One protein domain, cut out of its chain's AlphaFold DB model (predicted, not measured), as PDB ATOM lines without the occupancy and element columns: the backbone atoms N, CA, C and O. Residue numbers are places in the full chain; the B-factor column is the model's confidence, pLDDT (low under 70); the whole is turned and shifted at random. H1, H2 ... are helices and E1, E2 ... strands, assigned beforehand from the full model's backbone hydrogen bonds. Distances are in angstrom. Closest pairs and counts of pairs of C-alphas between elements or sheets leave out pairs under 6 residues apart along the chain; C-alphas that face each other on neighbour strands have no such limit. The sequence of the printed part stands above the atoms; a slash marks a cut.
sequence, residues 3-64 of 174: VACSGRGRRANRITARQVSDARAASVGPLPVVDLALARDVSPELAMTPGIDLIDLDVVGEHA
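AT A GLANCE: This is residues 3 to 64 of the 174 residues of the protein "Glutamyl-tRNA reductase" of bioreactor metagenome (UniProt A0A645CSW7). Two short parallel strands, E1 and E2, lie side by side as a small wall, with H2 and unnamed chain over one face, H1 farther out on that side, and the other face bare. Residues 3 to 4 add a short parallel pairing beside E1, and H3 follows directly at the end of E2 and turns away from its line. The 62 printed residues hold three named helices and two named strands in the order H1, E1, H2, E2, H3; the sheet's order is E1, E2, and the class is mixed, helices and strands, with under half of the residues in named elements. The whole is compact, with a radius of gyration of the C-alphas of 11.7 A and spans of 32 by 27 by 16 A.

IN THESE COORDINATES: The printed part begins at Val 3, with its C-alpha at (158.202, 175.642, 170.604), and residues 3 to 16 hold no named element. H1 is residues 17 to 23, 10.0 A long from first to last C-alpha, beginning with C-alpha 17 at (168.131, 181.773, 161.664). E1, residues 31 to 35, is 12.8 A long. H2, residues 44 to 48, is 8.0 A long. E2, residues 52 to 56, is 12.5 A long. H3, residues 57 to 62, is 8.7 A long and ends with C-alpha 62 at (154.299, 191.855, 178.700).

HOW THE PARTS SIT: E1 and E2 are parallel neighbours, with 19 degrees between their directions. The C-alphas of Pro 32 and Asp 53 face each other at 4.6 A. N 33 and O 53 are within hydrogen-bond range at 2.8 A, as are N 53 and O 31 at 3.0 A. E1, H2 and E2 form a strand-helix-strand unit, two parallel neighbour strands with a helix between them along the chain, and its crossover is right-handed. The closest C-alphas of H2 and E2 are those of Ala 47 and Leu 54, 5.4 A apart. H1 and H2 are close but not clearly touching, their closest C-alphas being those of Ala 17 and Leu 46 at 4.6 A. H1 and E2 are apart, and so are H3 and both other helices. The closest C-alphas of E1 and H3 are those of Asp 35 and Leu 57, 6.7 A apart. In H1 and H3 every O i to N i+4 pair is within hydrogen-bond range; in H2 it is 0 of 1, with 2 of 2 O i to N i+3 pairs within range.

THE WHOLE: The C-alphas of Ala 26 and Ala 64 are the two farthest apart, at 34.6 A. The printed part has no cut. The links H2 to E2 and E2 to H3 are tight, those from H1 to E1 and from E1 to H2 are short, and no link is long. The mean pLDDT of the printed part of this model is 85.9, and residues 8 to 12 are under 70.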
ATOM      1  N   VAL A   3     158.099 175.343 169.168       92.75
ATOM      2  CA  VAL A   3     158.202 175.642 170.604       92.75
ATOM      3  C   VAL A   3     159.542 175.126 171.104       92.75
ATOM      4  O   VAL A   3     159.849 173.944 170.943       92.75
ATOM      5  N   ALA A   4     160.334 176.013 171.692       90.69
ATOM      6  CA  ALA A   4     161.602 175.706 172.321       90.69
ATOM      7  C   ALA A   4     161.457 175.848 173.844       90.69
ATOM      8  O   ALA A   4     161.058 176.890 174.357       90.69
ATOM      9  N   CYS A   5     161.702 174.755 174.565       89.12
ATOM     10  CA  CYS A   5     161.521 174.671 176.016       89.12
ATOM     11  C   CYS A   5     162.493 173.653 176.634       89.12
ATOM     12  O   CYS A   5     162.105 172.756 177.381       89.12
ATOM     13  N   SER A   6     163.784 173.740 176.297       86.50
ATOM     14  CA  SER A   6     164.749 172.689 176.645       86.50
ATOM     15  C   SER A   6     165.055 172.563 178.143       86.50
ATOM     16  O   SER A   6     165.678 171.576 178.547       86.50
ATOM     17  N   GLY A   7     164.654 173.543 178.967       76.25
ATOM     18  CA  GLY A   7     164.810 173.544 180.430       76.25
ATOM     19  C   GLY A   7     166.266 173.511 180.918       76.25
ATOM     20  O   GLY A   7     166.522 173.336 182.107       76.25
ATOM     21  N   ARG A   8     167.247 173.644 180.015       66.81
ATOM     22  CA  ARG A   8     168.677 173.493 180.310       66.81
ATOM     23  C   ARG A   8     169.388 174.827 180.137       66.81
ATOM     24  O   ARG A   8     169.838 175.158 179.047       66.81
ATOM     25  N   GLY A   9     169.601 175.539 181.242       61.94
ATOM     26  CA  GLY A   9     170.242 176.865 181.280       61.94
ATOM     27  C   GLY A   9     171.729 176.936 180.886       61.94
ATOM     28  O   GLY A   9     172.413 177.861 181.302       61.94
ATOM     29  N   ARG A  10     172.279 175.952 180.157       64.50
ATOM     30  CA  ARG A  10     173.724 175.863 179.854       64.50
ATOM     31  C   ARG A  10     174.090 175.925 178.368       64.50
ATOM     32  O   ARG A  10     175.277 175.981 178.066       64.50
ATOM     33  N   ARG A  11     173.132 175.889 177.433       63.47
ATOM     34  CA  ARG A  11     173.413 176.036 175.991       63.47
ATOM     35  C   ARG A  11     172.363 176.921 175.337       63.47
ATOM     36  O   ARG A  11     171.264 176.444 175.086       63.47
ATOM     37  N   ALA A  12     172.736 178.165 175.058       68.88
ATOM     38  CA  ALA A  12     171.896 179.114 174.338       68.88
ATOM     39  C   ALA A  12     171.998 178.924 172.810       68.88
ATOM     40  O   ALA A  12     172.960 178.322 172.322       68.88
ATOM     41  N   ASN A  13     171.031 179.467 172.068       78.06
ATOM     42  CA  ASN A  13     171.036 179.620 170.605       78.06
ATOM     43  C   ASN A  13     171.242 178.311 169.823       78.06
ATOM     44  O   ASN A  13     172.029 178.229 168.879       78.06
ATOM     45  N   ARG A  14     170.530 177.256 170.215       82.88
ATOM     46  CA  ARG A  14     170.570 175.939 169.556       82.88
ATOM     47  C   ARG A  14     169.856 175.949 168.206       82.88
ATOM     48  O   ARG A  14     170.173 175.124 167.351       82.88
ATOM     49  N   ILE A  15     168.895 176.856 168.051       89.19
ATOM     50  CA  ILE A  15     168.124 177.072 166.833       89.19
ATOM     51  C   ILE A  15     168.536 178.426 166.257       89.19
ATOM     52  O   ILE A  15     168.285 179.471 166.849       89.19
ATOM     53  N   THR A  16     169.190 178.402 165.102       90.06
ATOM     54  CA  THR A  16     169.685 179.599 164.405       90.06
ATOM     55  C   THR A  16     168.770 180.000 163.253       90.06
ATOM     56  O   THR A  16     168.040 179.168 162.708       90.06
ATOM     57  N   ALA A  17     168.865 181.264 162.822       87.75
ATOM     58  CA  ALA A  17     168.131 181.773 161.664       87.75
ATOM     59  C   ALA A  17     168.339 180.908 160.415       87.75
ATOM     60  O   ALA A  17     167.377 180.493 159.777       87.75
ATOM     61  N   ARG A  18     169.594 180.539 160.144       88.25
ATOM     62  CA  ARG A  18     169.958 179.698 159.002       88.25
ATOM     63  C   ARG A  18     169.272 178.334 159.027       88.25
ATOM     64  O   ARG A  18     168.696 177.939 158.024       88.25
ATOM     65  N   GLN A  19     169.299 177.630 160.161       90.00
ATOM     66  CA  GLN A  19     168.673 176.306 160.271       90.00
ATOM     67  C   GLN A  19     167.170 176.362 159.986       90.00
ATOM     68  O   GLN A  19     166.629 175.472 159.334       90.00
ATOM     69  N   VAL A  20     166.500 177.415 160.460       88.44
ATOM     70  CA  VAL A  20     165.063 177.603 160.240       88.44
ATOM     71  C   VAL A  20     164.775 178.008 158.794       88.44
ATOM     72  O   VAL A  20     163.832 177.485 158.206       88.44
ATOM     73  N   SER A  21     165.578 178.890 158.196       85.69
ATOM     74  CA  SER A  21     165.453 179.272 156.784       85.69
ATOM     75  C   SER A  21     165.671 178.083 155.844       85.69
ATOM     76  O   SER A  21     164.843 177.857 154.963       85.69
ATOM     77  N   ASP A  22     166.718 177.286 156.073       87.62
ATOM     78  CA  ASP A  22     167.031 176.091 155.279       87.62
ATOM     79  C   ASP A  22     165.883 175.067 155.361       87.62
ATOM     80  O   ASP A  22     165.433 174.538 154.345       87.62
ATOM     81  N   ALA A  23     165.333 174.844 156.562       87.38
ATOM     82  CA  ALA A  23     164.199 173.941 156.769       87.38
ATOM     83  C   ALA A  23     162.883 174.444 156.140       87.38
ATOM     84  O   ALA A  23     161.972 173.650 155.897       87.38
ATOM     85  N   ARG A  24     162.763 175.751 155.877       84.88
ATOM     86  CA  ARG A  24     161.549 176.394 155.348       84.88
ATOM     87  C   ARG A  24     161.630 176.764 153.871       84.88
ATOM     88  O   ARG A  24     160.691 177.382 153.382       84.88
ATOM     89  N   ALA A  25     162.672 176.358 153.146       80.06
ATOM     90  CA  ALA A  25     162.907 176.768 151.757       80.06
ATOM     91  C   ALA A  25     161.701 176.586 150.802       80.06
ATOM     92  O   ALA A  25     161.580 177.322 149.828       80.06
ATOM     93  N   ALA A  26     160.789 175.643 151.082       78.38
ATOM     94  CA  ALA A  26     159.582 175.376 150.287       78.38
ATOM     95  C   ALA A  26     158.260 175.893 150.907       78.38
ATOM     96  O   ALA A  26     157.186 175.620 150.374       78.38
ATOM     97  N   SER A  27     158.297 176.595 152.044       79.44
ATOM     98  CA  SER A  27     157.112 177.049 152.793       79.44
ATOM     99  C   SER A  27     156.990 178.574 152.817       79.44
ATOM    100  O   SER A  27     157.951 179.265 153.132       79.44
ATOM    101  N   VAL A  28     155.784 179.099 152.557       70.50
ATOM    102  CA  VAL A  28     155.536 180.552 152.379       70.50
ATOM    103  C   VAL A  28     154.625 181.161 153.470       70.50
ATOM    104  O   VAL A  28     154.343 182.352 153.454       70.50
ATOM    105  N   GLY A  29     154.160 180.375 154.446       82.44
ATOM    106  CA  GLY A  29     153.266 180.853 155.518       82.44
ATOM    107  C   GLY A  29     154.003 181.297 156.791       82.44
ATOM    108  O   GLY A  29     155.101 180.798 157.031       82.44
ATOM    109  N   PRO A  30     153.421 182.180 157.629       89.25
ATOM    110  CA  PRO A  30     154.037 182.636 158.877       89.25
ATOM    111  C   PRO A  30     154.320 181.472 159.841       89.25
ATOM    112  O   PRO A  30     153.529 180.532 159.950       89.25
ATOM    113  N   LEU A  31     155.451 181.527 160.549       91.62
ATOM    114  CA  LEU A  31     155.837 180.548 161.564       91.62
ATOM    115  C   LEU A  31     155.978 181.231 162.932       91.62
ATOM    116  O   LEU A  31     156.987 181.895 163.163       91.62
ATOM    117  N   PRO A  32     155.030 180.993 163.855       93.44
ATOM    118  CA  PRO A  32     155.205 181.340 165.256       93.44
ATOM    119  C   PRO A  32     156.295 180.464 165.869       93.44
ATOM    120  O   PRO A  32     156.264 179.234 165.719       93.44
ATOM    121  N   VAL A  33     157.241 181.097 166.548       93.81
ATOM    122  CA  VAL A  33     158.347 180.481 167.271       93.81
ATOM    123  C   VAL A  33     158.251 180.935 168.716       93.81
ATOM    124  O   VAL A  33     158.426 182.110 168.992       93.81
ATOM    125  N   VAL A  34     157.966 180.015 169.630       94.25
ATOM    126  CA  VAL A  34     157.828 180.319 171.056       94.25
ATOM    127  C   VAL A  34     159.054 179.802 171.800       94.25
ATOM    128  O   VAL A  34     159.290 178.594 171.801       94.25
ATOM    129  N   ASP A  35     159.828 180.689 172.421       92.75
ATOM    130  CA  ASP A  35     160.988 180.345 173.251       92.75
ATOM    131  C   ASP A  35     160.660 180.564 174.735       92.75
ATOM    132  O   ASP A  35     160.617 181.691 175.223       92.75
ATOM    133  N   LEU A  36     160.404 179.463 175.447       91.38
ATOM    134  CA  LEU A  36     160.082 179.450 176.880       91.38
ATOM    135  C   LEU A  36     161.286 179.049 177.747       91.38
ATOM    136  O   LEU A  36     161.125 178.733 178.928       91.38
ATOM    137  N   ALA A  37     162.492 178.986 177.177       89.19
ATOM    138  CA  ALA A  37     163.688 178.644 177.930       89.19
ATOM    139  C   ALA A  37     164.274 179.880 178.638       89.19
ATOM    140  O   ALA A  37     164.486 180.921 178.027       89.19
ATOM    141  N   LEU A  38     164.619 179.744 179.930       84.31
ATOM    142  CA  LEU A  38     165.274 180.814 180.708       84.31
ATOM    143  C   LEU A  38     166.610 181.264 180.093       84.31
ATOM    144  O   LEU A  38     166.965 182.436 180.151       84.31
ATOM    145  N   ALA A  39     167.359 180.324 179.512       87.12
ATOM    146  CA  ALA A  39     168.447 180.632 178.594       87.12
ATOM    147  C   ALA A  39     167.941 180.343 177.181       87.12
ATOM    148  O   ALA A  39     167.637 179.187 176.888       87.12
ATOM    149  N   ARG A  40     167.855 181.385 176.346       85.94
ATOM    150  CA  ARG A  40     167.243 181.348 175.008       85.94
ATOM    151  C   ARG A  40     167.731 180.154 174.189       85.94
ATOM    152  O   ARG A  40     168.926 180.026 173.918       85.94
ATOM    153  N   ASP A  41     166.814 179.284 173.784       89.44
ATOM    154  CA  ASP A  41     167.107 178.170 172.879       89.44
ATOM    155  C   ASP A  41     167.211 178.654 171.424       89.44
ATOM    156  O   ASP A  41     167.876 178.015 170.599       89.44
ATOM    157  N   VAL A  42     166.570 179.781 171.111       90.69
ATOM    158  CA  VAL A  42     166.460 180.357 169.771       90.69
ATOM    159  C   VAL A  42     167.336 181.604 169.651       90.69
ATOM    160  O   VAL A  42     167.323 182.476 170.516       90.69
ATOM    161  N   SER A  43     168.098 181.707 168.557       90.81
ATOM    162  CA  SER A  43     168.875 182.913 168.252       90.81
ATOM    163  C   SER A  43     167.940 184.121 168.078       90.81
ATOM    164  O   SER A  43     167.002 184.026 167.280       90.81
ATOM    165  N   PRO A  44     168.214 185.275 168.720       87.69
ATOM    166  CA  PRO A  44     167.427 186.503 168.550       87.69
ATOM    167  C   PRO A  44     167.339 186.979 167.094       87.69
ATOM    168  O   PRO A  44     166.354 187.582 166.684       87.69
ATOM    169  N   GLU A  45     168.351 186.657 166.284       90.06
ATOM    170  CA  GLU A  45     168.409 186.971 164.851       90.06
ATOM    171  C   GLU A  45     167.227 186.380 164.074       90.06
ATOM    172  O   GLU A  45     166.875 186.875 163.006       90.06
ATOM    173  N   LEU A  46     166.593 185.330 164.608       89.75
ATOM    174  CA  LEU A  46     165.439 184.700 163.988       89.75
ATOM    175  C   LEU A  46     164.226 185.647 163.910       89.75
ATOM    176  O   LEU A  46     163.438 185.517 162.976       89.75
ATOM    177  N   ALA A  47     164.116 186.630 164.812       88.38
ATOM    178  CA  ALA A  47     163.082 187.669 164.754       88.38
ATOM    179  C   ALA A  47     163.199 188.565 163.507       88.38
ATOM    180  O   ALA A  47     162.215 189.154 163.071       88.38
ATOM    181  N   MET A  48     164.391 188.649 162.904       89.69
ATOM    182  CA  MET A  48     164.637 189.439 161.692       89.69
ATOM    183  C   MET A  48     164.328 188.661 160.402       89.69
ATOM    184  O   MET A  48     164.407 189.218 159.306       89.69
ATOM    185  N   THR A  49     163.995 187.371 160.501       88.81
ATOM    186  CA  THR A  49     163.742 186.513 159.339       88.81
ATOM    187  C   THR A  49     162.305 186.686 158.831       88.81
ATOM    188  O   THR A  49     161.360 186.511 159.602       88.81
ATOM    189  N   PRO A  50     162.092 186.933 157.520       87.31
ATOM    190  CA  PRO A  50     160.754 187.082 156.957       87.31
ATOM    191  C   PRO A  50     159.829 185.894 157.247       87.31
ATOM    192  O   PRO A  50     160.176 184.722 157.059       87.31
ATOM    193  N   GLY A  51     158.612 186.209 157.690       88.12
ATOM    194  CA  GLY A  51     157.595 185.214 158.014       88.12
ATOM    195  C   GLY A  51     157.896 184.395 159.272       88.12
ATOM    196  O   GLY A  51     157.331 183.307 159.394       88.12
ATOM    197  N   ILE A  52     158.782 184.863 160.159       91.81
ATOM    198  CA  ILE A  52     158.896 184.384 161.541       91.81
ATOM    199  C   ILE A  52     158.221 185.378 162.483       91.81
ATOM    200  O   ILE A  52     158.371 186.584 162.324       91.81
ATOM    201  N   ASP A  53     157.512 184.844 163.470       92.69
ATOM    202  CA  ASP A  53     156.987 185.578 164.616       92.69
ATOM    203  C   ASP A  53     157.604 184.972 165.887       92.69
ATOM    204  O   ASP A  53     157.274 183.841 166.248       92.69
ATOM    205  N   LEU A  54     158.596 185.649 166.480       92.62
ATOM    206  CA  LEU A  54     159.326 185.156 167.654       92.62
ATOM    207  C   LEU A  54     158.678 185.690 168.935       92.62
ATOM    208  O   LEU A  54     158.689 186.890 169.186       92.62
ATOM    209  N   ILE A  55     158.184 184.773 169.759       93.81
ATOM    210  CA  ILE A  55     157.546 185.027 171.048       93.81
ATOM    211  C   ILE A  55     158.465 184.453 172.127       93.81
ATOM    212  O   ILE A  55     158.567 183.237 172.283       93.81
ATOM    213  N   ASP A  56     159.165 185.311 172.855       91.75
ATOM    214  CA  ASP A  56     160.030 184.906 173.963       91.75
ATOM    215  C   ASP A  56     159.376 185.175 175.329       91.75
ATOM    216  O   ASP A  56     158.248 185.662 175.418       91.75
ATOM    217  N   LEU A  57     160.080 184.831 176.410       88.75
ATOM    218  CA  LEU A  57     159.599 185.061 177.772       88.75
ATOM    219  C   LEU A  57     159.361 186.544 178.103       88.75
ATOM    220  O   LEU A  57     158.504 186.815 178.944       88.75
ATOM    221  N   ASP A  58     160.061 187.481 177.457       88.62
ATOM    222  CA  ASP A  58     159.854 188.917 177.674       88.62
ATOM    223  C   ASP A  58     158.494 189.329 177.082       88.62
ATOM    224  O   ASP A  58     157.648 189.879 177.787       88.62
ATOM    225  N   VAL A  59     158.222 188.927 175.832       90.00
ATOM    226  CA  VAL A  59     156.923 189.134 175.163       90.00
ATOM    227  C   VAL A  59     155.784 188.453 175.927       90.00
ATOM    228  O   VAL A  59     154.713 189.039 176.099       90.00
ATOM    229  N   VAL A  60     155.993 187.227 176.417       88.38
ATOM    230  CA  VAL A  60     155.005 186.517 177.250       88.38
ATOM    231  C   VAL A  60     154.732 187.280 178.548       88.38
ATOM    232  O   VAL A  60     153.577 187.367 178.962       88.38
ATOM    233  N   GLY A  61     155.767 187.846 179.175       84.75
ATOM    234  CA  GLY A  61     155.643 188.655 180.387       84.75
ATOM    235  C   GLY A  61     154.834 189.935 180.174       84.75
ATOM    236  O   GLY A  61     153.970 190.246 180.990       84.75
ATOM    237  N   GLU A  62     155.052 190.640 179.061       87.19
ATOM    238  CA  GLU A  62     154.299 191.855 178.700       87.19
ATOM    239  C   GLU A  62     152.800 191.598 178.490       87.19
ATOM    240  O   GLU A  62     151.974 192.468 178.760       87.19
ATOM    241  N   HIS A  63     152.443 190.395 178.034       86.75
ATOM    242  CA  HIS A  63     151.060 189.991 177.766       86.75
ATOM    243  C   HIS A  63     150.456 189.143 178.895       86.75
ATOM    244  O   HIS A  63     149.347 188.617 178.751       86.75
ATOM    245  N   ALA A  64     151.167 188.978 180.014       81.00
ATOM    246  CA  ALA A  64     150.675 188.218 181.151       81.00
ATOM    247  C   ALA A  64     149.458 188.927 181.789       81.00
ATOM    248  O   ALA A  64     149.495 190.143 181.992       81.00
TER     249      ALA A  64